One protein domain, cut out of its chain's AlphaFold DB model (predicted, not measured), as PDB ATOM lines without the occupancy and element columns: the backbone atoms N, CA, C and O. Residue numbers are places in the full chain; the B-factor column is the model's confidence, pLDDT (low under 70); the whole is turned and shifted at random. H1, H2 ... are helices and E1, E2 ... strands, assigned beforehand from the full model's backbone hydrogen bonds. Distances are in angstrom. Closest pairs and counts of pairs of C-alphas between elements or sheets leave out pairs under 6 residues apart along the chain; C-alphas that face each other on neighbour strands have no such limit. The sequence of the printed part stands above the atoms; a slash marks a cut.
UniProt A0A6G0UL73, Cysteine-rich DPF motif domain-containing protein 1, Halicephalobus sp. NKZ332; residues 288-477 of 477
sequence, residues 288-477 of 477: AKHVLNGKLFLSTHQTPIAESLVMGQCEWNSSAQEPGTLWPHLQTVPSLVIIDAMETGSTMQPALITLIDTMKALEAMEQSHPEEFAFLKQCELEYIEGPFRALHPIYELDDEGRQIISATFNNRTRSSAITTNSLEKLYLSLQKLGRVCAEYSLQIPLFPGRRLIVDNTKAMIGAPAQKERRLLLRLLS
ATOM      1  N   ALA A 288     355.051 347.391 181.609       62.25
ATOM      2  CA  ALA A 288     355.126 345.932 181.624       62.25
ATOM      3  C   ALA A 288     354.406 345.309 182.833       62.25
ATOM      4  O   ALA A 288     353.628 344.371 182.648       62.25
ATOM      5  N   LYS A 289     354.562 345.862 184.048       71.12
ATOM      6  CA  LYS A 289     353.826 345.412 185.248       71.12
ATOM      7  C   LYS A 289     352.310 345.498 185.032       71.12
ATOM      8  O   LYS A 289     351.613 344.529 185.326       71.12
ATOM      9  N   HIS A 290     351.819 346.609 184.478       71.62
ATOM     10  CA  HIS A 290     350.389 346.823 184.222       71.62
ATOM     11  C   HIS A 290     349.833 345.932 183.102       71.62
ATOM     12  O   HIS A 290     348.796 345.297 183.283       71.62
ATOM     13  N   VAL A 291     350.511 345.858 181.954       74.00
ATOM     14  CA  VAL A 291     350.019 345.126 180.771       74.00
ATOM     15  C   VAL A 291     350.149 343.612 180.935       74.00
ATOM     16  O   VAL A 291     349.270 342.874 180.495       74.00
ATOM     17  N   LEU A 292     351.231 343.130 181.552       81.88
ATOM     18  CA  LEU A 292     351.529 341.697 181.652       81.88
ATOM     19  C   LEU A 292     351.066 341.070 182.974       81.88
ATOM     20  O   LEU A 292     351.074 339.844 183.093       81.88
ATOM     21  N   ASN A 293     350.654 341.885 183.954       80.94
ATOM     22  CA  ASN A 293     350.214 341.458 185.285       80.94
ATOM     23  C   ASN A 293     351.207 340.471 185.938       80.94
ATOM     24  O   ASN A 293     350.875 339.327 186.253       80.94
ATOM     25  N   GLY A 294     352.472 340.894 186.028       74.44
ATOM     26  CA  GLY A 294     353.573 340.116 186.609       74.44
ATOM     27  C   GLY A 294     354.131 338.975 185.744       74.44
ATOM     28  O   GLY A 294     355.099 338.336 186.153       74.44
ATOM     29  N   LYS A 295     353.572 338.703 184.558       84.25
ATOM     30  CA  LYS A 295     354.094 337.679 183.633       84.25
ATOM     31  C   LYS A 295     355.242 338.224 182.782       84.25
ATOM     32  O   LYS A 295     355.254 339.393 182.425       84.25
ATOM     33  N   LEU A 296     356.158 337.342 182.377       85.50
ATOM     34  CA  LEU A 296     357.261 337.680 181.468       85.50
ATOM     35  C   LEU A 296     356.773 338.055 180.055       85.50
ATOM     36  O   LEU A 296     357.372 338.884 179.374       85.50
ATOM     37  N   PHE A 297     355.685 337.424 179.602       91.38
ATOM     38  CA  PHE A 297     355.064 337.698 178.311       91.38
ATOM     39  C   PHE A 297     353.569 337.344 178.300       91.38
ATOM     40  O   PHE A 297     353.082 336.564 179.122       91.38
ATOM     41  N   LEU A 298     352.851 337.880 177.312       91.00
ATOM     42  CA  LEU A 298     351.485 337.512 176.948       91.00
ATOM     43  C   LEU A 298     351.407 337.184 175.454       91.00
ATOM     44  O   LEU A 298     351.968 337.899 174.626       91.00
ATOM     45  N   SER A 299     350.666 336.130 175.106       89.69
ATOM     46  CA  SER A 299     350.299 335.808 173.722       89.69
ATOM     47  C   SER A 299     348.817 336.103 173.509       89.69
ATOM     48  O   SER A 299     347.973 335.659 174.288       89.69
ATOM     49  N   THR A 300     348.495 336.873 172.474       89.38
ATOM     50  CA  THR A 300     347.138 337.351 172.176       89.38
ATOM     51  C   THR A 300     346.879 337.365 170.664       89.38
ATOM     52  O   THR A 300     347.760 337.038 169.867       89.38
ATOM     53  N   HIS A 301     345.657 337.678 170.240       86.75
ATOM     54  CA  HIS A 301     345.367 337.950 168.831       86.75
ATOM     55  C   HIS A 301     345.908 339.326 168.429       86.75
ATOM     56  O   HIS A 301     345.952 340.252 169.241       86.75
ATOM     57  N   GLN A 302     346.331 339.471 167.174       85.00
ATOM     58  CA  GLN A 302     346.739 340.766 166.640       85.00
ATOM     59  C   GLN A 302     345.536 341.707 166.581       85.00
ATOM     60  O   GLN A 302     344.615 341.521 165.791       85.00
ATOM     61  N   THR A 303     345.571 342.750 167.403       79.25
ATOM     62  CA  THR A 303     344.703 343.920 167.262       79.25
ATOM     63  C   THR A 303     345.430 345.013 166.473       79.25
ATOM     64  O   THR A 303     346.662 345.122 166.578       79.25
ATOM     65  N   PRO A 304     344.720 345.849 165.695       79.38
ATOM     66  CA  PRO A 304     345.310 347.046 165.106       79.38
ATOM     67  C   PRO A 304     345.935 347.926 166.194       79.38
ATOM     68  O   PRO A 304     345.304 348.212 167.210       79.38
ATOM     69  N   ILE A 305     347.180 348.352 165.982       73.44
ATOM     70  CA  ILE A 305     347.842 349.365 166.810       73.44
ATOM     71  C   ILE A 305     347.784 350.667 166.022       73.44
ATOM     72  O   ILE A 305     348.169 350.686 164.853       73.44
ATOM     73  N   ALA A 306     347.323 351.749 166.648       71.56
ATOM     74  CA  ALA A 306     347.378 353.069 166.036       71.56
ATOM     75  C   ALA A 306     348.843 353.447 165.754       71.56
ATOM     76  O   ALA A 306     349.665 353.453 166.669       71.56
ATOM     77  N   GLU A 307     349.181 353.782 164.503       70.81
ATOM     78  CA  GLU A 307     350.565 354.104 164.105       70.81
ATOM     79  C   GLU A 307     351.166 355.270 164.911       70.81
ATOM     80  O   GLU A 307     352.381 355.361 165.069       70.81
ATOM     81  N   SER A 308     350.320 356.138 165.473       63.25
ATOM     82  CA  SER A 308     350.709 357.224 166.378       63.25
ATOM     83  C   SER A 308     351.392 356.760 167.670       63.25
ATOM     84  O   SER A 308     352.180 357.534 168.212       63.25
ATOM     85  N   LEU A 309     351.113 355.534 168.133       67.75
ATOM     86  CA  LEU A 309     351.682 354.926 169.344       67.75
ATOM     87  C   LEU A 309     352.996 354.174 169.077       67.75
ATOM     88  O   LEU A 309     353.661 353.749 170.016       67.75
ATOM     89  N   VAL A 310     353.381 353.967 167.812       71.19
ATOM     90  CA  VAL A 310     354.593 353.214 167.458       71.19
ATOM     91  C   VAL A 310     355.781 354.174 167.375       71.19
ATOM     92  O   VAL A 310     355.945 354.899 166.395       71.19
ATOM     93  N   MET A 311     356.641 354.165 168.395       68.56
ATOM     94  CA  MET A 311     357.863 354.983 168.424       68.56
ATOM     95  C   MET A 311     358.986 354.411 167.550       68.56
ATOM     96  O   MET A 311     359.825 355.157 167.044       68.56
ATOM     97  N   GLY A 312     359.010 353.093 167.352       76.50
ATOM     98  CA  GLY A 312     360.020 352.418 166.543       76.50
ATOM     99  C   GLY A 312     359.598 351.008 166.148       76.50
ATOM    100  O   GLY A 312     358.763 350.389 166.804       76.50
ATOM    101  N   GLN A 313     360.177 350.495 165.062       85.94
ATOM    102  CA  GLN A 313     359.965 349.115 164.633       85.94
ATOM    103  C   GLN A 313     361.187 348.538 163.915       85.94
ATOM    104  O   GLN A 313     361.960 349.272 163.292       85.94
ATOM    105  N   CYS A 314     361.347 347.217 163.968       87.31
ATOM    106  CA  CYS A 314     362.308 346.478 163.154       87.31
ATOM    107  C   CYS A 314     361.698 345.159 162.656       87.31
ATOM    108  O   CYS A 314     360.811 344.589 163.287       87.31
ATOM    109  N   GLU A 315     362.151 344.686 161.495       90.94
ATOM    110  CA  GLU A 315     361.693 343.421 160.916       90.94
ATOM    111  C   GLU A 315     362.782 342.356 161.073       90.94
ATOM    112  O   GLU A 315     363.936 342.570 160.689       90.94
ATOM    113  N   TRP A 316     362.419 341.197 161.621       92.31
ATOM    114  CA  TRP A 316     363.269 340.012 161.641       92.31
ATOM    115  C   TRP A 316     362.774 339.005 160.613       92.31
ATOM    116  O   TRP A 316     361.698 338.423 160.747       92.31
ATOM    117  N   ASN A 317     363.601 338.788 159.601       90.75
ATOM    118  CA  ASN A 317     363.380 337.833 158.527       90.75
ATOM    119  C   ASN A 317     364.131 336.511 158.808       90.75
ATOM    120  O   ASN A 317     364.454 336.207 159.958       90.75
ATOM    121  N   SER A 318     364.425 335.709 157.780       89.25
ATOM    122  CA  SER A 318     364.902 334.322 157.929       89.25
ATOM    123  C   SER A 318     366.253 334.115 158.632       89.25
ATOM    124  O   SER A 318     366.611 332.977 158.936       89.25
ATOM    125  N   SER A 319     367.019 335.179 158.892       88.06
ATOM    126  CA  SER A 319     368.309 335.093 159.593       88.06
ATOM    127  C   SER A 319     368.128 334.889 161.099       88.06
ATOM    128  O   SER A 319     367.299 335.561 161.717       88.06
ATOM    129  N   ALA A 320     368.960 334.036 161.705       88.69
ATOM    130  CA  ALA A 320     369.031 333.897 163.160       88.69
ATOM    131  C   ALA A 320     369.326 335.243 163.841       88.69
ATOM    132  O   ALA A 320     370.116 336.046 163.337       88.69
ATOM    133  N   GLN A 321     368.693 335.463 164.987       93.00
ATOM    134  CA  GLN A 321     368.903 336.592 165.883       93.00
ATOM    135  C   GLN A 321     369.334 336.018 167.235       93.00
ATOM    136  O   GLN A 321     368.580 335.260 167.845       93.00
ATOM    137  N   GLU A 322     370.553 336.343 167.669       91.81
ATOM    138  CA  GLU A 322     371.036 335.988 169.007       91.81
ATOM    139  C   GLU A 322     370.128 336.654 170.059       91.81
ATOM    140  O   GLU A 322     369.810 337.837 169.887       91.81
ATOM    141  N   PRO A 323     369.682 335.931 171.105       95.44
ATOM    142  CA  PRO A 323     368.866 336.515 172.159       95.44
ATOM    143  C   PRO A 323     369.542 337.714 172.828       95.44
ATOM    144  O   PRO A 323     370.719 337.665 173.184       95.44
ATOM    145  N   GLY A 324     368.777 338.785 173.017       96.38
ATOM    146  CA  GLY A 324     369.199 339.941 173.798       96.38
ATOM    147  C   GLY A 324     368.040 340.881 174.110       96.38
ATOM    148  O   GLY A 324     366.982 340.813 173.484       96.38
ATOM    149  N   THR A 325     368.258 341.781 175.060       95.50
ATOM    150  CA  THR A 325     367.436 342.972 175.288       95.50
ATOM    151  C   THR A 325     367.368 343.794 173.999       95.50
ATOM    152  O   THR A 325     368.375 343.962 173.302       95.50
ATOM    153  N   LEU A 326     366.193 344.304 173.644       93.19
ATOM    154  CA  LEU A 326     365.979 345.062 172.412       93.19
ATOM    155  C   LEU A 326     366.165 346.564 172.633       93.19
ATOM    156  O   LEU A 326     365.751 347.118 173.649       93.19
ATOM    157  N   TRP A 327     366.794 347.210 171.647       91.06
ATOM    158  CA  TRP A 327     367.151 348.637 171.636       91.06
ATOM    159  C   TRP A 327     367.956 349.165 172.853       91.06
ATOM    160  O   TRP A 327     367.711 350.289 173.292       91.06
ATOM    161  N   PRO A 328     368.984 348.452 173.366       92.88
ATOM    162  CA  PRO A 328     369.771 348.917 174.516       92.88
ATOM    163  C   PRO A 328     370.698 350.101 174.189       92.88
ATOM    164  O   PRO A 328     371.295 350.689 175.076       92.88
ATOM    165  N   HIS A 329     370.823 350.491 172.920       89.06
ATOM    166  CA  HIS A 329     371.515 351.716 172.504       89.06
ATOM    167  C   HIS A 329     370.710 353.003 172.788       89.06
ATOM    168  O   HIS A 329     371.215 354.103 172.557       89.06
ATOM    169  N   LEU A 330     369.458 352.889 173.248       84.44
ATOM    170  CA  LEU A 330     368.646 354.011 173.724       84.44
ATOM    171  C   LEU A 330     368.975 354.328 175.190       84.44
ATOM    172  O   LEU A 330     369.295 353.432 175.963       84.44
ATOM    173  N   GLN A 331     368.866 355.602 175.582       83.44
ATOM    174  CA  GLN A 331     369.124 356.047 176.963       83.44
ATOM    175  C   GLN A 331     368.128 355.478 177.980       83.44
ATOM    176  O   GLN A 331     368.469 355.313 179.143       83.44
ATOM    177  N   THR A 332     366.911 355.171 177.539       83.88
ATOM    178  CA  THR A 332     365.913 354.438 178.316       83.88
ATOM    179  C   THR A 332     365.558 353.206 177.504       83.88
ATOM    180  O   THR A 332     365.082 353.329 176.372       83.88
ATOM    181  N   VAL A 333     365.840 352.026 178.052       85.75
ATOM    182  CA  VAL A 333     365.491 350.758 177.410       85.75
ATOM    183  C   VAL A 333     363.966 350.596 177.459       85.75
ATOM    184  O   VAL A 333     363.379 350.788 178.525       85.75
ATOM    185  N   PRO A 334     363.288 350.262 176.346       85.50
ATOM    186  CA  PRO A 334     361.841 350.060 176.359       85.50
ATOM    187  C   PRO A 334     361.474 348.881 177.261       85.50
ATOM    188  O   PRO A 334     362.017 347.792 177.082       85.50
ATOM    189  N   SER A 335     360.540 349.065 178.196       86.81
ATOM    190  CA  SER A 335     360.092 347.992 179.098       86.81
ATOM    191  C   SER A 335     359.158 346.988 178.420       86.81
ATOM    192  O   SER A 335     359.149 345.815 178.780       86.81
ATOM    193  N   LEU A 336     358.419 347.416 177.395       88.56
ATOM    194  CA  LEU A 336     357.541 346.567 176.596       88.56
ATOM    195  C   LEU A 336     357.980 346.504 175.137       88.56
ATOM    196  O   LEU A 336     358.213 347.532 174.497       88.56
ATOM    197  N   VAL A 337     357.985 345.290 174.586       90.44
ATOM    198  CA  VAL A 337     358.093 345.066 173.140       90.44
ATOM    199  C   VAL A 337     356.942 344.204 172.646       90.44
ATOM    200  O   VAL A 337     356.567 343.206 173.260       90.44
ATOM    201  N   ILE A 338     356.397 344.598 171.497       92.81
ATOM    202  CA  ILE A 338     355.384 343.855 170.756       92.81
ATOM    203  C   ILE A 338     356.043 343.140 169.580       92.81
ATOM    204  O   ILE A 338     356.835 343.739 168.860       92.81
ATOM    205  N   ILE A 339     355.683 341.879 169.359       95.00
ATOM    206  CA  ILE A 339     356.158 341.050 168.251       95.00
ATOM    207  C   ILE A 339     354.940 340.477 167.526       95.00
ATOM    208  O   ILE A 339     354.202 339.667 168.087       95.00
ATOM    209  N   ASP A 340     354.742 340.883 166.275       93.12
ATOM    210  CA  ASP A 340     353.703 340.351 165.392       93.12
ATOM    211  C   ASP A 340     354.320 339.353 164.404       93.12
ATOM    212  O   ASP A 340     355.290 339.672 163.712       93.12
ATOM    213  N   ALA A 341     353.754 338.146 164.307       90.06
ATOM    214  CA  ALA A 341     354.058 337.230 163.210       90.06
ATOM    215  C   ALA A 341     353.297 337.655 161.949       90.06
ATOM    216  O   ALA A 341     352.067 337.765 161.959       90.06
ATOM    217  N   MET A 342     354.035 337.897 160.867       87.00
ATOM    218  CA  MET A 342     353.482 338.318 159.582       87.00
ATOM    219  C   MET A 342     353.238 337.098 158.690       87.00
ATOM    220  O   MET A 342     354.021 336.149 158.713       87.00
ATOM    221  N   GLU A 343     352.190 337.132 157.868       82.50
ATOM    222  CA  GLU A 343     351.945 336.090 156.865       82.50
ATOM    223  C   GLU A 343     353.030 336.077 155.780       82.50
ATOM    224  O   GLU A 343     353.512 337.126 155.331       82.50
ATOM    225  N   THR A 344     353.405 334.873 155.341       69.12
ATOM    226  CA  THR A 344     354.448 334.659 154.332       69.12
ATOM    227  C   THR A 344     354.068 333.577 153.336       69.12
ATOM    228  O   THR A 344     354.024 332.390 153.658       69.12
ATOM    229  N   GLY A 345     353.828 333.999 152.092       67.94
ATOM    230  CA  GLY A 345     353.405 333.104 151.021       67.94
ATOM    231  C   GLY A 345     352.061 332.443 151.330       67.94
ATOM    232  O   GLY A 345     351.176 333.058 151.914       67.94
ATOM    233  N   SER A 346     351.917 331.183 150.927       58.38
ATOM    234  CA  SER A 346     350.698 330.384 151.097       58.38
ATOM    235  C   SER A 346     350.729 329.435 152.304       58.38
ATOM    236  O   SER A 346     349.848 328.586 152.423       58.38
ATOM    237  N   THR A 347     351.734 329.524 153.187       58.31
ATOM    238  CA  THR A 347     351.893 328.578 154.307       58.31
ATOM    239  C   THR A 347     351.742 329.267 155.664       58.31
ATOM    240  O   THR A 347     352.470 330.197 155.993       58.31
ATOM    241  N   MET A 348     350.811 328.784 156.496       73.62
ATOM    242  CA  MET A 348     350.586 329.304 157.857       73.62
ATOM    243  C   MET A 348     351.592 328.747 158.881       73.62
ATOM    244  O   MET A 348     351.215 328.345 159.983       73.62
ATOM    245  N   GLN A 349     352.876 328.660 158.521       84.06
ATOM    246  CA  GLN A 349     353.890 328.164 159.454       84.06
ATOM    247  C   GLN A 349     354.128 329.172 160.592       84.06
ATOM    248  O   GLN A 349     354.215 330.375 160.336       84.06
ATOM    249  N   PRO A 350     354.253 328.716 161.853       90.69
ATOM    250  CA  PRO A 350     354.563 329.603 162.962       90.69
ATOM    251  C   PRO A 350     356.004 330.102 162.867       90.69
ATOM    252  O   PRO A 350     356.934 329.335 162.609       90.69
ATOM    253  N   ALA A 351     356.202 331.384 163.149       92.31
ATOM    254  CA  ALA A 351     357.520 331.954 163.357       92.31
ATOM    255  C   ALA A 351     358.042 331.543 164.741       92.31
ATOM    256  O   ALA A 351     357.404 331.821 165.755       92.31
ATOM    257  N   LEU A 352     359.205 330.898 164.796       94.00
ATOM    258  CA  LEU A 352     359.854 330.561 166.060       94.00
ATOM    259  C   LEU A 352     360.531 331.800 166.662       94.00
ATOM    260  O   LEU A 352     361.273 332.515 165.982       94.00
ATOM    261  N   ILE A 353     360.287 332.017 167.951       95.69
ATOM    262  CA  ILE A 353     360.905 333.044 168.796       95.69
ATOM    263  C   ILE A 353     361.670 332.333 169.911       95.69
ATOM    264  O   ILE A 353     361.189 331.343 170.456       95.69
ATOM    265  N   THR A 354     362.842 332.843 170.265       96.00
ATOM    266  CA  THR A 354     363.581 332.435 171.463       96.00
ATOM    267  C   THR A 354     363.353 333.482 172.547       96.00
ATOM    268  O   THR A 354     363.648 334.653 172.316       96.00
ATOM    269  N   LEU A 355     362.849 333.078 173.712       96.69
ATOM    270  CA  LEU A 355     362.811 333.911 174.918       96.69
ATOM    271  C   LEU A 355     363.699 333.300 175.996       96.69
ATOM    272  O   LEU A 355     363.696 332.086 176.176       96.69
ATOM    273  N   ILE A 356     364.404 334.141 176.745       96.62
ATOM    274  CA  ILE A 356     365.172 333.732 177.926       96.62
ATOM    275  C   ILE A 356     364.636 334.499 179.128       96.62
ATOM    276  O   ILE A 356     364.657 335.731 179.127       96.62
ATOM    277  N   ASP A 357     364.178 333.776 180.151       94.88
ATOM    278  CA  ASP A 357     363.834 334.356 181.453       94.88
ATOM    279  C   ASP A 357     365.132 334.800 182.139       94.88
ATOM    280  O   ASP A 357     365.880 333.993 182.694       94.88
ATOM    281  N   THR A 358     365.464 336.082 181.990       96.00
ATOM    282  CA  THR A 358     366.802 336.591 182.328       96.00
ATOM    283  C   THR A 358     366.966 336.758 183.830       96.00
ATOM    284  O   THR A 358     368.070 336.596 184.340       96.00
ATOM    285  N   MET A 359     365.864 337.000 184.539       94.88
ATOM    286  CA  MET A 359     365.846 337.069 185.999       94.88
ATOM    287  C   MET A 359     366.232 335.706 186.582       94.88
ATOM    288  O   MET A 359     367.229 335.615 187.291       94.88
ATOM    289  N   LYS A 360     365.561 334.622 186.160       95.56
ATOM    290  CA  LYS A 360     365.912 333.256 186.596       95.56
ATOM    291  C   LYS A 360     367.311 332.822 186.172       95.56
ATOM    292  O   LYS A 360     367.996 332.149 186.935       95.56
ATOM    293  N   ALA A 361     367.748 333.196 184.967       97.12
ATOM    294  CA  ALA A 361     369.104 332.897 184.516       97.12
ATOM    295  C   ALA A 361     370.163 333.595 185.390       97.12
ATOM    296  O   ALA A 361     371.191 333.000 185.701       97.12
ATOM    297  N   LEU A 362     369.916 334.833 185.825       97.38
ATOM    298  CA  LEU A 362     370.823 335.551 186.720       97.38
ATOM    299  C   LEU A 362     370.755 335.037 188.170       97.38
ATOM    300  O   LEU A 362     371.805 334.882 188.779       97.38
ATOM    301  N   GLU A 363     369.575 334.681 188.689       96.81
ATOM    302  CA  GLU A 363     369.410 334.001 189.992       96.81
ATOM    303  C   GLU A 363     370.173 332.659 190.028       96.81
ATOM    304  O   GLU A 363     370.864 332.335 190.996       96.81
ATOM    305  N   ALA A 364     370.110 331.879 188.945       97.50
ATOM    306  CA  ALA A 364     370.882 330.647 188.795       97.50
ATOM    307  C   ALA A 364     372.390 330.909 188.632       97.50
ATOM    308  O   ALA A 364     373.219 330.114 189.087       97.50
ATOM    309  N   MET A 365     372.771 332.028 188.009       97.69
ATOM    310  CA  MET A 365     374.167 332.455 187.911       97.69
ATOM    311  C   MET A 365     374.727 332.901 189.268       97.69
ATOM    312  O   MET A 365     375.858 332.550 189.575       97.69
ATOM    313  N   GLU A 366     373.953 333.595 190.102       97.12
ATOM    314  CA  GLU A 366     374.344 333.957 191.470       97.12
ATOM    315  C   GLU A 366     374.672 332.713 192.309       97.12
ATOM    316  O   GLU A 366     375.699 332.669 192.985       97.12
ATOM    317  N   GLN A 367     373.853 331.663 192.200       96.81
ATOM    318  CA  GLN A 367     374.053 330.405 192.927       96.81
ATOM    319  C   GLN A 367     375.235 329.575 192.396       96.81
ATOM    320  O   GLN A 367     375.940 328.937 193.175       96.81
ATOM    321  N   SER A 368     375.448 329.551 191.076       97.56
ATOM    322  CA  SER A 368     376.454 328.684 190.433       97.56
ATOM    323  C   SER A 368     377.815 329.349 190.192       97.56
ATOM    324  O   SER A 368     378.827 328.656 190.099       97.56
ATOM    325  N   HIS A 369     377.841 330.677 190.070       97.50
ATOM    326  CA  HIS A 369     378.989 331.503 189.681       97.50
ATOM    327  C   HIS A 369     378.962 332.866 190.420       97.50
ATOM    328  O   HIS A 369     378.904 333.923 189.777       97.50
ATOM    329  N   PRO A 370     378.980 332.878 191.770       97.25
ATOM    330  CA  PRO A 370     378.768 334.092 192.567       97.25
ATOM    331  C   PRO A 370     379.821 335.181 192.318       97.25
ATOM    332  O   PRO A 370     379.507 336.370 192.352       97.25
ATOM    333  N   GLU A 371     381.072 334.804 192.031       96.94
ATOM    334  CA  GLU A 371     382.149 335.758 191.745       96.94
ATOM    335  C   GLU A 371     381.991 336.472 190.400       96.94
ATOM    336  O   GLU A 371     382.342 337.651 190.281       96.94
ATOM    337  N   GLU A 372     381.532 335.757 189.373       96.62
ATOM    338  CA  GLU A 372     381.223 336.323 188.064       96.62
ATOM    339  C   GLU A 372     379.941 337.158 188.120       96.62
ATOM    340  O   GLU A 372     379.920 338.257 187.571       96.62
ATOM    341  N   PHE A 373     378.907 336.702 188.837       96.56
ATOM    342  CA  PHE A 373     377.680 337.470 189.076       96.56
ATOM    343  C   PHE A 373     377.994 338.820 189.741       96.56
ATOM    344  O   PHE A 373     377.750 339.876 189.153       96.56
ATOM    345  N   ALA A 374     378.658 338.802 190.902       95.06
ATOM    346  CA  ALA A 374     379.031 340.013 191.634       95.06
ATOM    347  C   ALA A 374     379.944 340.961 190.830       95.06
ATOM    348  O   ALA A 374     379.908 342.176 191.039       95.06
ATOM    349  N   PHE A 375     380.745 340.431 189.898       95.19
ATOM    350  CA  PHE A 375     381.548 341.237 188.978       95.19
ATOM    351  C   PHE A 375     380.703 341.888 187.871       95.19
ATOM    352  O   PHE A 375     380.906 343.064 187.569       95.19
ATOM    353  N   LEU A 376     379.727 341.175 187.297       94.75
ATOM    354  CA  LEU A 376     378.817 341.731 186.288       94.75
ATOM    355  C   LEU A 376     377.967 342.887 186.847       94.75
ATOM    356  O   LEU A 376     377.701 343.826 186.102       94.75
ATOM    357  N   LYS A 377     377.636 342.887 188.150       92.75
ATOM    358  CA  LYS A 377     376.969 344.016 188.839       92.75
ATOM    359  C   LYS A 377     377.733 345.338 188.709       92.75
ATOM    360  O   LYS A 377     377.136 346.406 188.680       92.75
ATOM    361  N   GLN A 378     379.062 345.260 188.680       90.38
ATOM    362  CA  GLN A 378     379.969 346.412 188.621       90.38
ATOM    363  C   GLN A 378     380.310 346.809 187.178       90.38
ATOM    364  O   GLN A 378     381.044 347.769 186.958       90.38
ATOM    365  N   CYS A 379     379.831 346.048 186.190       90.88
ATOM    366  CA  CYS A 379     380.139 346.268 184.788       90.88
ATOM    367  C   CYS A 379     379.017 347.043 184.102       90.88
ATOM    368  O   CYS A 379     377.885 346.573 184.001       90.88
ATOM    369  N   GLU A 380     379.374 348.183 183.521       91.25
ATOM    370  CA  GLU A 380     378.547 348.856 182.529       91.25
ATOM    371  C   GLU A 380     379.015 348.480 181.120       91.25
ATOM    372  O   GLU A 380     380.215 348.374 180.846       91.25
ATOM    373  N   LEU A 381     378.070 348.273 180.205       91.44
ATOM    374  CA  LEU A 381     378.338 347.935 178.812       91.44
ATOM    375  C   LEU A 381     377.781 349.018 177.896       91.44
ATOM    376  O   LEU A 381     376.628 349.434 178.004       91.44
ATOM    377  N   GLU A 382     378.623 349.481 176.979       91.56
ATOM    378  CA  GLU A 382     378.227 350.455 175.973       91.56
ATOM    379  C   GLU A 382     377.548 349.749 174.792       91.56
ATOM    380  O   GLU A 382     378.075 348.775 174.252       91.56
ATOM    381  N   TYR A 383     376.413 350.278 174.343       90.06
ATOM    382  CA  TYR A 383     375.662 349.807 173.182       90.06
ATOM    383  C   TYR A 383     375.604 350.898 172.118       90.06
ATOM    384  O   TYR A 383     375.332 352.057 172.432       90.06
ATOM    385  N   ILE A 384     375.840 350.536 170.854       84.88
ATOM    386  CA  ILE A 384     375.824 351.457 169.712       84.88
ATOM    387  C   ILE A 384     374.990 350.869 168.573       84.88
ATOM    388  O   ILE A 384     375.263 349.769 168.092       84.88
ATOM    389  N   GLU A 385     374.033 351.644 168.059       82.62
ATOM    390  CA  GLU A 385     373.411 351.370 166.761       82.62
ATOM    391  C   GLU A 385     373.095 352.674 166.013       82.62
ATOM    392  O   GLU A 385     372.332 353.528 166.469       82.62
ATOM    393  N   GLY A 386     373.691 352.844 164.829       79.62
ATOM    394  CA  GLY A 386     373.553 354.078 164.054       79.62
ATOM    395  C   GLY A 386     374.080 355.298 164.831       79.62
ATOM    396  O   GLY A 386     375.242 355.281 165.230       79.62
ATOM    397  N   PRO A 387     373.277 356.365 165.021       78.06
ATOM    398  CA  PRO A 387     373.670 357.535 165.805       78.06
ATOM    399  C   PRO A 387     373.459 357.362 167.321       78.06
ATOM    400  O   PRO A 387     373.819 358.259 168.080       78.06
ATOM    401  N   PHE A 388     372.830 356.267 167.761       80.50
ATOM    402  CA  PHE A 388     372.478 356.050 169.160       80.50
ATOM    403  C   PHE A 388     373.609 355.335 169.896       80.50
ATOM    404  O   PHE A 388     374.161 354.352 169.396       80.50
ATOM    405  N   ARG A 389     373.934 355.845 171.085       85.12
ATOM    406  CA  ARG A 389     374.909 355.291 172.021       85.12
ATOM    407  C   ARG A 389     374.352 355.451 173.433       85.12
ATOM    408  O   ARG A 389     373.964 356.560 173.803       85.12
ATOM    409  N   ALA A 390     374.361 354.373 174.204       84.06
ATOM    410  CA  ALA A 390     374.018 354.372 175.622       84.06
ATOM    411  C   ALA A 390     374.959 353.437 176.389       84.06
ATOM    412  O   ALA A 390     375.583 352.555 175.797       84.06
ATOM    413  N   LEU A 391     375.071 353.665 177.692       89.81
ATOM    414  CA  LEU A 391     375.849 352.878 178.638       89.81
ATOM    415  C   LEU A 391     374.851 352.380 179.683       89.81
ATOM    416  O   LEU A 391     374.101 353.201 180.205       89.81
ATOM    417  N   HIS A 392     374.803 351.071 179.922       91.94
ATOM    418  CA  HIS A 392     373.869 350.462 180.878       91.94
ATOM    419  C   HIS A 392     374.576 349.422 181.746       91.94
ATOM    420  O   HIS A 392     375.463 348.727 181.232       91.94
ATOM    421  N   PRO A 393     374.167 349.247 183.014       94.06
ATOM    422  CA  PRO A 393     374.555 348.081 183.799       94.06
ATOM    423  C   PRO A 393     374.037 346.797 183.138       94.06
ATOM    424  O   PRO A 393     373.029 346.792 182.428       94.06
ATOM    425  N   ILE A 394     374.727 345.681 183.375       95.38
ATOM    426  CA  ILE A 394     374.311 344.371 182.845       95.38
ATOM    427  C   ILE A 394     373.011 343.906 183.511       95.38
ATOM    428  O   ILE A 394     372.137 343.349 182.843       95.38
ATOM    429  N   TYR A 395     372.877 344.168 184.811       96.12
ATOM    430  CA  TYR A 395     371.658 343.963 185.583       96.12
ATOM    431  C   TYR A 395     371.586 344.928 186.766       96.12
ATOM    432  O   TYR A 395     372.609 345.428 187.235       96.12
ATOM    433  N   GLU A 396     370.372 345.162 187.249       93.50
ATOM    434  CA  GLU A 396     370.081 346.034 188.388       93.50
ATOM    435  C   GLU A 396     369.413 345.231 189.507       93.50
ATOM    436  O   GLU A 396     368.660 344.287 189.247       93.50
ATOM    437  N   LEU A 397     369.672 345.625 190.754       91.56
ATOM    438  CA  LEU A 397     368.963 345.124 191.935       91.56
ATOM    439  C   LEU A 397     367.999 346.192 192.466       91.56
ATOM    440  O   LEU A 397     368.141 347.366 192.130       91.56
ATOM    441  N   ASP A 398     367.053 345.785 193.312       89.81
ATOM    442  CA  ASP A 398     366.266 346.692 194.152       89.81
ATOM    443  C   ASP A 398     367.153 347.490 195.127       89.81
ATOM    444  O   ASP A 398     368.323 347.161 195.347       89.81
ATOM    445  N   ASP A 399     366.594 348.538 195.740       86.12
ATOM    446  CA  ASP A 399     367.327 349.439 196.648       86.12
ATOM    447  C   ASP A 399     367.905 348.714 197.877       86.12
ATOM    448  O   ASP A 399     368.914 349.130 198.448       86.12
ATOM    449  N   GLU A 400     367.289 347.593 198.266       87.88
ATOM    450  CA  GLU A 400     367.757 346.716 199.344       87.88
ATOM    451  C   GLU A 400     368.821 345.697 198.883       87.88
ATOM    452  O   GLU A 400     369.420 345.009 199.711       87.88
ATOM    453  N   GLY A 401     369.087 345.591 197.578       85.19
ATOM    454  CA  GLY A 401     370.103 344.715 196.997       85.19
ATOM    455  C   GLY A 401     369.789 343.217 197.076       85.19
ATOM    456  O   GLY A 401     370.723 342.415 197.067       85.19
ATOM    457  N   ARG A 402     368.508 342.841 197.174       85.56
ATOM    458  CA  ARG A 402     368.013 341.469 197.389       85.56
ATOM    459  C   ARG A 402     367.413 340.816 196.146       85.56
ATOM    460  O   ARG A 402     367.413 339.593 196.063       85.56
ATOM    461  N   GLN A 403     366.833 341.593 195.232       90.00
ATOM    462  CA  GLN A 403     366.131 341.070 194.057       90.00
ATOM    463  C   GLN A 403     366.578 341.774 192.782       90.00
ATOM    464  O   GLN A 403     366.698 342.993 192.737       90.00
ATOM    465  N   ILE A 404     366.759 340.994 191.716       93.81
ATOM    466  CA  ILE A 404     367.048 341.495 190.373       93.81
ATOM    467  C   ILE A 404     365.782 342.130 189.786       93.81
ATOM    468  O   ILE A 404     364.740 341.478 189.683       93.81
ATOM    469  N   ILE A 405     365.864 343.406 189.404       91.31
ATOM    470  CA  ILE A 405     364.715 344.170 188.890       91.31
ATOM    471  C   ILE A 405     364.722 344.311 187.365       91.31
ATOM    472  O   ILE A 405     363.645 344.356 186.763       91.31
ATOM    473  N   SER A 406     365.909 344.357 186.753       93.50
ATOM    474  CA  SER A 406     366.111 344.543 185.315       93.50
ATOM    475  C   SER A 406     367.419 343.889 184.844       93.50
ATOM    476  O   SER A 406     368.340 343.665 185.637       93.50
ATOM    477  N   ALA A 407     367.513 343.583 183.548       95.62
ATOM    478  CA  ALA A 407     368.751 343.184 182.888       95.62
ATOM    479  C   ALA A 407     368.837 343.743 181.461       95.62
ATOM    480  O   ALA A 407     367.895 343.630 180.673       95.62
ATOM    481  N   THR A 408     369.999 344.302 181.111       96.19
ATOM    482  CA  THR A 408     370.259 344.897 179.795       96.19
ATOM    483  C   THR A 408     371.481 344.257 179.150       96.19
ATOM    484  O   THR A 408     372.625 344.631 179.418       96.19
ATOM    485  N   PHE A 409     371.246 343.307 178.240       96.56
ATOM    486  CA  PHE A 409     372.321 342.684 177.472       96.56
ATOM    487  C   PHE A 409     371.957 342.403 176.014       96.56
ATOM    488  O   PHE A 409     370.956 341.759 175.714       96.56
ATOM    489  N   ASN A 410     372.813 342.829 175.081       95.06
ATOM    490  CA  ASN A 410     372.695 342.483 173.664       95.06
ATOM    491  C   ASN A 410     374.073 342.408 172.992       95.06
ATOM    492  O   ASN A 410     374.675 343.428 172.648       95.06
ATOM    493  N   ASN A 411     374.562 341.191 172.755       92.94
ATOM    494  CA  ASN A 411     375.896 340.959 172.196       92.94
ATOM    495  C   ASN A 411     376.097 341.636 170.822       92.94
ATOM    496  O   ASN A 411     377.160 342.184 170.538       92.94
ATOM    497  N   ARG A 412     375.052 341.666 169.983       88.69
ATOM    498  CA  ARG A 412     375.101 342.226 168.623       88.69
ATOM    499  C   ARG A 412     375.308 343.743 168.590       88.69
ATOM    500  O   ARG A 412     375.952 344.230 167.663       88.69
ATOM    501  N   THR A 413     374.732 344.484 169.539       89.75
ATOM    502  CA  THR A 413     374.802 345.961 169.577       89.75
ATOM    503  C   THR A 413     375.792 346.501 170.607       89.75
ATOM    504  O   THR A 413     376.081 347.696 170.598       89.75
ATOM    505  N   ARG A 414     376.365 345.642 171.460       91.50
ATOM    506  CA  ARG A 414     377.450 346.013 172.374       91.50
ATOM    507  C   ARG A 414     378.674 346.501 171.595       91.50
ATOM    508  O   ARG A 414     379.107 345.866 170.626       91.50
ATOM    509  N   SER A 415     379.248 347.618 172.023       87.94
ATOM    510  CA  SER A 415     380.456 348.202 171.449       87.94
ATOM    511  C   SER A 415     381.714 347.430 171.879       87.94
ATOM    512  O   SER A 415     381.671 346.550 172.738       87.94
ATOM    513  N   SER A 416     382.845 347.710 171.228       85.81
ATOM    514  CA  SER A 416     384.149 347.145 171.617       85.81
ATOM    515  C   SER A 416     384.898 348.027 172.626       85.81
ATOM    516  O   SER A 416     386.075 347.776 172.876       85.81
ATOM    517  N   ALA A 417     384.251 349.058 173.182       82.00
ATOM    518  CA  ALA A 417     384.847 349.917 174.197       82.00
ATOM    519  C   ALA A 417     385.267 349.106 175.430       82.00
ATOM    520  O   ALA A 417     384.593 348.160 175.845       82.00
ATOM    521  N   ILE A 418     386.396 349.494 176.014       76.19
ATOM    522  CA  ILE A 418     386.940 348.888 177.226       76.19
ATOM    523  C   ILE A 418     386.338 349.651 178.410       76.19
ATOM    524  O   ILE A 418     386.776 350.752 178.724       76.19
ATOM    525  N   THR A 419     385.292 349.087 179.018       75.00
ATOM    526  CA  THR A 419     384.523 349.713 180.110       75.00
ATOM    527  C   THR A 419     384.913 349.220 181.507       75.00
ATOM    528  O   THR A 419     384.333 349.654 182.495       75.00
ATOM    529  N   THR A 420     385.885 348.308 181.612       78.88
ATOM    530  CA  THR A 420     386.316 347.708 182.882       78.88
ATOM    531  C   THR A 420     387.811 347.416 182.889       78.88
ATOM    532  O   THR A 420     388.400 347.064 181.866       78.88
ATOM    533  N   ASN A 421     388.410 347.503 184.077       75.81
ATOM    534  CA  ASN A 421     389.825 347.227 184.314       75.81
ATOM    535  C   ASN A 421     390.190 345.731 184.216       75.81
ATOM    536  O   ASN A 421     391.371 345.403 184.142       75.81
ATOM    537  N   SER A 422     389.211 344.813 184.182       85.94
ATOM    538  CA  SER A 422     389.462 343.372 184.009       85.94
ATOM    539  C   SER A 422     388.665 342.776 182.847       85.94
ATOM    540  O   SER A 422     387.636 342.124 183.023       85.94
ATOM    541  N   LEU A 423     389.175 342.977 181.628       86.69
ATOM    542  CA  LEU A 423     388.602 342.387 180.413       86.69
ATOM    543  C   LEU A 423     388.585 340.852 180.445       86.69
ATOM    544  O   LEU A 423     387.622 340.256 179.972       86.69
ATOM    545  N   GLU A 424     389.605 340.196 181.013       86.56
ATOM    546  CA  GLU A 424     389.615 338.729 181.129       86.56
ATOM    547  C   GLU A 424     388.465 338.239 182.025       86.56
ATOM    548  O   GLU A 424     387.724 337.340 181.619       86.56
ATOM    549  N   LYS A 425     388.238 338.883 183.185       90.88
ATOM    550  CA  LYS A 425     387.108 338.541 184.064       90.88
ATOM    551  C   LYS A 425     385.760 338.896 183.430       90.88
ATOM    552  O   LYS A 425     384.818 338.122 183.587       90.88
ATOM    553  N   LEU A 426     385.664 339.979 182.650       92.44
ATOM    554  CA  LEU A 426     384.453 340.300 181.883       92.44
ATOM    555  C   LEU A 426     384.125 339.222 180.853       92.44
ATOM    556  O   LEU A 426     383.001 338.733 180.834       92.44
ATOM    557  N   TYR A 427     385.083 338.823 180.017       92.12
ATOM    558  CA  TYR A 427     384.833 337.811 178.992       92.12
ATOM    559  C   TYR A 427     384.536 336.432 179.584       92.12
ATOM    560  O   TYR A 427     383.671 335.733 179.058       92.12
ATOM    561  N   LEU A 428     385.169 336.070 180.706       93.12
ATOM    562  CA  LEU A 428     384.803 334.879 181.473       93.12
ATOM    563  C   LEU A 428     383.362 334.981 181.994       93.12
ATOM    564  O   LEU A 428     382.549 334.106 181.713       93.12
ATOM    565  N   SER A 429     383.019 336.074 182.681       95.56
ATOM    566  CA  SER A 429     381.686 336.271 183.266       95.56
ATOM    567  C   SER A 429     380.581 336.306 182.205       95.56
ATOM    568  O   SER A 429     379.536 335.689 182.385       95.56
ATOM    569  N   LEU A 430     380.825 336.945 181.055       94.75
ATOM    570  CA  LEU A 430     379.908 336.931 179.914       94.75
ATOM    571  C   LEU A 430     379.785 335.533 179.285       94.75
ATOM    572  O   LEU A 430     378.686 335.139 178.901       94.75
ATOM    573  N   GLN A 431     380.865 334.747 179.210       93.94
ATOM    574  CA  GLN A 431     380.787 333.351 178.762       93.94
ATOM    575  C   GLN A 431     379.924 332.509 179.719       93.94
ATOM    576  O   GLN A 431     379.093 331.727 179.255       93.94
ATOM    577  N   LYS A 432     380.080 332.685 181.042       95.69
ATOM    578  CA  LYS A 432     379.245 332.022 182.059       95.69
ATOM    579  C   LYS A 432     377.777 332.426 181.931       95.69
ATOM    580  O   LYS A 432     376.937 331.542 181.789       95.69
ATOM    581  N   LEU A 433     377.489 333.729 181.869       96.00
ATOM    582  CA  LEU A 433     376.145 334.268 181.643       96.00
ATOM    583  C   LEU A 433     375.503 333.646 180.398       96.00
ATOM    584  O   LEU A 433     374.395 333.130 180.467       96.00
ATOM    585  N   GLY A 434     376.224 333.611 179.274       94.19
ATOM    586  CA  GLY A 434     375.735 333.014 178.031       94.19
ATOM    587  C   GLY A 434     375.397 331.524 178.139       94.19
ATOM    588  O   GLY A 434     374.444 331.079 177.503       94.19
ATOM    589  N   ARG A 435     376.147 330.757 178.943       94.50
ATOM    590  CA  ARG A 435     375.859 329.335 179.204       94.50
ATOM    591  C   ARG A 435     374.599 329.173 180.050       94.50
ATOM    592  O   ARG A 435     373.707 328.446 179.631       94.50
ATOM    593  N   VAL A 436     374.484 329.908 181.158       96.50
ATOM    594  CA  VAL A 436     373.288 329.847 182.013       96.50
ATOM    595  C   VAL A 436     372.052 330.321 181.237       96.50
ATOM    596  O   VAL A 436     371.049 329.620 181.183       96.50
ATOM    597  N   CYS A 437     372.126 331.437 180.508       95.56
ATOM    598  CA  CYS A 437     371.034 331.897 179.644       95.56
ATOM    599  C   CYS A 437     370.596 330.852 178.593       95.56
ATOM    600  O   CYS A 437     369.414 330.799 178.254       95.56
ATOM    601  N   ALA A 438     371.501 330.003 178.093       92.12
ATOM    602  CA  ALA A 438     371.144 328.930 177.163       92.12
ATOM    603  C   ALA A 438     370.323 327.803 177.825       92.12
ATOM    604  O   ALA A 438     369.478 327.211 177.159       92.12
ATOM    605  N   GLU A 439     370.516 327.539 179.120       93.94
ATOM    606  CA  GLU A 439     369.733 326.559 179.893       93.94
ATOM    607  C   GLU A 439     368.301 327.057 180.172       93.94
ATOM    608  O   GLU A 439     367.355 326.272 180.167       93.94
ATOM    609  N   TYR A 440     368.120 328.376 180.318       93.88
ATOM    610  CA  TYR A 440     366.823 329.036 180.546       93.88
ATOM    611  C   TYR A 440     366.144 329.529 179.247       93.88
ATOM    612  O   TYR A 440     365.213 330.339 179.283       93.88
ATOM    613  N   SER A 441     366.599 329.045 178.086       92.94
ATOM    614  CA  SER A 441     366.085 329.417 176.765       92.94
ATOM    615  C   SER A 441     364.851 328.600 176.360       92.94
ATOM    616  O   SER A 441     364.923 327.391 176.143       92.94
ATOM    617  N   LEU A 442     363.735 329.286 176.118       93.38
ATOM    618  CA  LEU A 442     362.475 328.723 175.634       93.38
ATOM    619  C   LEU A 442     362.246 329.071 174.157       93.38
ATOM    620  O   LEU A 442     362.410 330.222 173.749       93.38
ATOM    621  N   GLN A 443     361.805 328.098 173.354       93.38
ATOM    622  CA  GLN A 443     361.313 328.353 171.996       93.38
ATOM    623  C   GLN A 443     359.785 328.440 171.980       93.38
ATOM    624  O   GLN A 443     359.097 327.535 172.444       93.38
ATOM    625  N   ILE A 444     359.258 329.527 171.417       93.38
ATOM    626  CA  ILE A 444     357.827 329.823 171.340       93.38
ATOM    627  C   ILE A 444     357.412 329.923 169.864       93.38
ATOM    628  O   ILE A 444     357.940 330.777 169.147       93.38
ATOM    629  N   PRO A 445     356.462 329.097 169.387       93.25
ATOM    630  CA  PRO A 445     355.866 329.259 168.067       93.25
ATOM    631  C   PRO A 445     354.818 330.382 168.077       93.25
ATOM    632  O   PRO A 445     353.805 330.297 168.773       93.25
ATOM    633  N   LEU A 446     355.032 331.422 167.267       93.00
ATOM    634  CA  LEU A 446     354.072 332.503 167.046       93.00
ATOM    635  C   LEU A 446     353.439 332.365 165.655       93.00
ATOM    636  O   LEU A 446     354.087 332.579 164.631       93.00
ATOM    637  N   PHE A 447     352.163 331.988 165.616       90.94
ATOM    638  CA  PHE A 447     351.399 331.851 164.372       90.94
ATOM    639  C   PHE A 447     351.033 333.219 163.773       90.94
ATOM    640  O   PHE A 447     350.808 334.162 164.537       90.94
ATOM    641  N   PRO A 448     350.909 333.349 162.438       90.06
ATOM    642  CA  PRO A 448     350.360 334.555 161.821       90.06
ATOM    643  C   PRO A 448     349.003 334.944 162.432       90.06
ATOM    644  O   PRO A 448     348.217 334.081 162.829       90.06
ATOM    645  N   GLY A 449     348.754 336.245 162.595       85.81
ATOM    646  CA  GLY A 449     347.578 336.752 163.315       85.81
ATOM    647  C   GLY A 449     347.657 336.649 164.850       85.81
ATOM    648  O   GLY A 449     346.753 337.132 165.541       85.81
ATOM    649  N   ARG A 450     348.734 336.087 165.423       89.75
ATOM    650  CA  ARG A 450     349.062 336.176 166.860       89.75
ATOM    651  C   ARG A 450     350.121 337.241 167.138       89.75
ATOM    652  O   ARG A 450     351.009 337.502 166.324       89.75
ATOM    653  N   ARG A 451     350.021 337.834 168.323       93.12
ATOM    654  CA  ARG A 451     350.934 338.830 168.881       93.12
ATOM    655  C   ARG A 451     351.551 338.293 170.162       93.12
ATOM    656  O   ARG A 451     350.824 337.782 171.014       93.12
ATOM    657  N   LEU A 452     352.854 338.481 170.322       94.38
ATOM    658  CA  LEU A 452     353.550 338.333 171.595       94.38
ATOM    659  C   LEU A 452     353.836 339.729 172.166       94.38
ATOM    660  O   LEU A 452     354.267 340.619 171.438       94.38
ATOM    661  N   ILE A 453     353.587 339.924 173.456       93.06
ATOM    662  CA  ILE A 453     353.954 341.126 174.213       93.06
ATOM    663  C   ILE A 453     354.913 340.665 175.305       93.06
ATOM    664  O   ILE A 453     354.578 339.723 176.019       93.06
ATOM    665  N   VAL A 454     356.096 341.269 175.413       93.50
ATOM    666  CA  VAL A 454     357.194 340.777 176.264       93.50
ATOM    667  C   VAL A 454     357.732 341.896 177.156       93.50
ATOM    668  O   VAL A 454     357.894 343.024 176.684       93.50
ATOM    669  N   ASP A 455     358.036 341.570 178.416       93.25
ATOM    670  CA  ASP A 455     358.818 342.420 179.319       93.25
ATOM    671  C   ASP A 455     360.286 342.407 178.873       93.25
ATOM    672  O   ASP A 455     361.037 341.466 179.130       93.25
ATOM    673  N   ASN A 456     360.695 343.461 178.179       93.06
ATOM    674  CA  ASN A 456     362.041 343.607 177.631       93.06
ATOM    675  C   ASN A 456     363.063 344.076 178.687       93.06
ATOM    676  O   ASN A 456     364.252 344.106 178.393       93.06
ATOM    677  N   THR A 457     362.635 344.377 179.923       92.06
ATOM    678  CA  THR A 457     363.553 344.548 181.068       92.06
ATOM    679  C   THR A 457     363.904 343.219 181.741       92.06
ATOM    680  O   THR A 457     364.892 343.151 182.468       92.06
ATOM    681  N   LYS A 458     363.123 342.155 181.492       94.06
ATOM    682  CA  LYS A 458     363.263 340.843 182.155       94.06
ATOM    683  C   LYS A 458     363.514 339.666 181.217       94.06
ATOM    684  O   LYS A 458     363.946 338.607 181.677       94.06
ATOM    685  N   ALA A 459     363.254 339.827 179.922       94.56
ATOM    686  CA  ALA A 459     363.495 338.814 178.906       94.56
ATOM    687  C   ALA A 459     364.539 339.260 177.877       94.56
ATOM    688  O   ALA A 459     364.460 340.361 177.333       94.56
ATOM    689  N   MET A 460     365.434 338.344 177.505       96.69
ATOM    690  CA  MET A 460     366.179 338.454 176.252       96.69
ATOM    691  C   MET A 460     365.385 337.790 175.130       96.69
ATOM    692  O   MET A 460     364.858 336.685 175.290       96.69
ATOM    693  N   ILE A 461     365.312 338.463 173.984       97.00
ATOM    694  CA  ILE A 461     364.478 338.082 172.844       97.00
ATOM    695  C   ILE A 461     365.395 337.781 171.658       97.00
ATOM    696  O   ILE A 461     366.256 338.582 171.302       97.00
ATOM    697  N   GLY A 462     365.208 336.625 171.029       95.81
ATOM    698  CA  GLY A 462     365.926 336.192 169.832       95.81
ATOM    699  C   GLY A 462     365.036 335.350 168.924       95.81
ATOM    700  O   GLY A 462     363.827 335.252 169.131       95.81
ATOM    701  N   ALA A 463     365.622 334.734 167.901       95.00
ATOM    702  CA  ALA A 463     364.912 333.789 167.040       95.00
ATOM    703  C   ALA A 463     365.892 332.927 166.225       95.00
ATOM    704  O   ALA A 463     366.901 333.451 165.740       95.00
ATOM    705  N   PRO A 464     365.601 331.639 165.980       92.44
ATOM    706  CA  PRO A 464     366.434 330.801 165.126       92.44
ATOM    707  C   PRO A 464     366.416 331.262 163.657       92.44
ATOM    708  O   PRO A 464     365.583 332.068 163.216       92.44
ATOM    709  N   ALA A 465     367.355 330.728 162.872       89.19
ATOM    710  CA  ALA A 465     367.263 330.797 161.420       89.19
ATOM    711  C   ALA A 465     366.083 329.927 160.964       89.19
ATOM    712  O   ALA A 465     366.011 328.751 161.308       89.19
ATOM    713  N   GLN A 466     365.161 330.509 160.204       89.62
ATOM    714  CA  GLN A 466     363.957 329.822 159.736       89.62
ATOM    715  C   GLN A 466     363.576 330.378 158.366       89.62
ATOM    716  O   GLN A 466     363.388 331.587 158.213       89.62
ATOM    717  N   LYS A 467     363.470 329.502 157.361       86.69
ATOM    718  CA  LYS A 467     363.054 329.883 156.003       86.69
ATOM    719  C   LYS A 467     361.706 330.601 156.064       86.69
ATOM    720  O   LYS A 467     360.838 330.197 156.826       86.69
ATOM    721  N   GLU A 468     361.565 331.680 155.298       86.06
ATOM    722  CA  GLU A 468     360.322 332.459 155.176       86.06
ATOM    723  C   GLU A 468     359.757 333.052 156.484       86.06
ATOM    724  O   GLU A 468     358.752 333.738 156.430       86.06
ATOM    725  N   ARG A 469     360.431 332.942 157.640       90.06
ATOM    726  CA  ARG A 469     360.036 333.680 158.854       90.06
ATOM    727  C   ARG A 469     360.026 335.193 158.601       90.06
ATOM    728  O   ARG A 469     361.028 335.732 158.129       90.06
ATOM    729  N   ARG A 470     358.945 335.875 159.005       90.25
ATOM    730  CA  ARG A 470     358.860 337.340 159.149       90.25
ATOM    731  C   ARG A 470     358.171 337.713 160.463       90.25
ATOM    732  O   ARG A 470     357.001 337.410 160.672       90.25
ATOM    733  N   LEU A 471     358.909 338.391 161.336       92.25
ATOM    734  CA  LEU A 471     358.407 339.000 162.566       92.25
ATOM    735  C   LEU A 471     358.553 340.517 162.468       92.25
ATOM    736  O   LEU A 471     359.614 341.004 162.079       92.25
ATOM    737  N   LEU A 472     357.520 341.252 162.869       92.25
ATOM    738  CA  LEU A 472     357.556 342.702 163.001       92.25
ATOM    739  C   LEU A 472     357.565 343.070 164.485       92.25
ATOM    740  O   LEU A 472     356.581 342.863 165.193       92.25
ATOM    741  N   LEU A 473     358.692 343.603 164.949       92.75
ATOM    742  CA  LEU A 473     358.893 344.022 166.329       92.75
ATOM    743  C   LEU A 473     358.607 345.518 166.435       92.75
ATOM    744  O   LEU A 473     359.097 346.294 165.613       92.75
ATOM    745  N   ARG A 474     357.832 345.930 167.440       86.06
ATOM    746  CA  ARG A 474     357.415 347.319 167.666       86.06
ATOM    747  C   ARG A 474     357.660 347.769 169.103       86.06
ATOM    748  O   ARG A 474     357.459 347.016 170.053       86.06
ATOM    749  N   LEU A 475     358.037 349.035 169.210       81.19
ATOM    750  CA  LEU A 475     358.280 349.805 170.424       81.19
ATOM    751  C   LEU A 475     357.102 350.780 170.582       81.19
ATOM    752  O   LEU A 475     356.836 351.555 169.656       81.19
ATOM    753  N   LEU A 476     356.379 350.712 171.704       68.75
ATOM    754  CA  LEU A 476     355.257 351.616 171.996       68.75
ATOM    755  C   LEU A 476     355.695 352.838 172.811       68.75
ATOM    756  O   LEU A 476     356.648 352.740 173.580       68.75
ATOM    757  N   SER A 477     354.994 353.958 172.606       52.50
ATOM    758  CA  SER A 477     355.128 355.226 173.346       52.50
ATOM    759  C   SER A 477     354.698 355.130 174.800       52.50
ATOM    760  O   SER A 477     353.552 354.661 174.993       52.50
TER     761      SER A 477
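What this domain is: This is residues 288 to 477 of the 477 residues of the protein "Cysteine-rich DPF motif domain-containing protein 1" of Halicephalobus sp. NKZ332 (UniProt A0A6G0UL73). Two strongly twisted antiparallel sheets, E1 E11 E4 E13 E2 and E3 E12 E5 E10, lie face to face as a sandwich at one end of an elongated body, with the short helix H1 packed on the five-strand sheet. At the other end, three crossed helices, H2, H3 and H4, gather with two small strand hairpins, E6 with E7 and E8 with E9. The printed part has 190 residues, with four named helices and thirteen named strands in the order H1 E1 E2 E3 E4 E5 H2 H3 E6 E7 E8 E9 H4 E10 E11 E12 E13; its class is mixed, helices and strands. It is compact, with a radius of gyration of the C-alphas of 16.8 A and spans of 53 by 34 by 32 A.

Where its parts are: The largest sheet holds E1, residues 297 to 301, E11, 450 to 455, 17.0 A long, E4, 336 to 341, E13, 471 to 476, and E2, 310 to 316, 16.8 A. The second holds E3, 321 to 324, E12, 459 to 463, E5, 351 to 357, 19.3 A, and E10, 441 to 446. E6 is residues 380 to 385, E7 388 to 393, E8 395 to 397 and E9 404 to 407. H1, residues 288 to 292, begins at C-alpha 288 (355.126, 345.932, 181.624); H2 is 358 to 368, H3 370 to 376, and H4, 423 to 439, is 24.6 A long. E13 ends at C-alpha 476 (355.257, 351.616, 171.996).

How they stand to each other: In the five-strand sheet, N 339 of E4 and O 452 of E11 are 2.8 A apart, and N 340 of E4 and O 472 of E13 2.9 A. In the sandwich the facing parts are 10.3 A centre to centre. E2 with E13, E3 with E12, E4 with E11 and E5 with E10 form a jelly roll, one long hairpin wound over both sheets; N 353 and O 444 of E5 and E10 are 2.9 A apart. H1 is on the five-strand sheet, over E11, at a height of 7.5 A. H2 and H4 only graze the other sheet. H4, with residues 432 to 439, touches H2 at a steep tilt of 66 degrees, the C-alphas of Ala 361 and Cys 437 being closest at 5.3 A. H2 and H3 form a helical hairpin. In the hairpin E6 and E7, N 383 and O 390 are 2.8 A apart; in the hairpin E8 and E9, N 396 and O 406 are 3.0 A apart. In H1, H2, H3 and H4 every O i to N i+4 pair is within hydrogen-bond range.

The domain as a whole: The farthest C-alphas, those of Ser 346 and Asn 421, are 54.0 A apart. The printed part has no cut; E3 to E4 and E9 to H4 are long links. Mean pLDDT of the printed part is 88.4; residues 288, 308 to 309, 311, 344 to 347 and 476 to 477 are under 70.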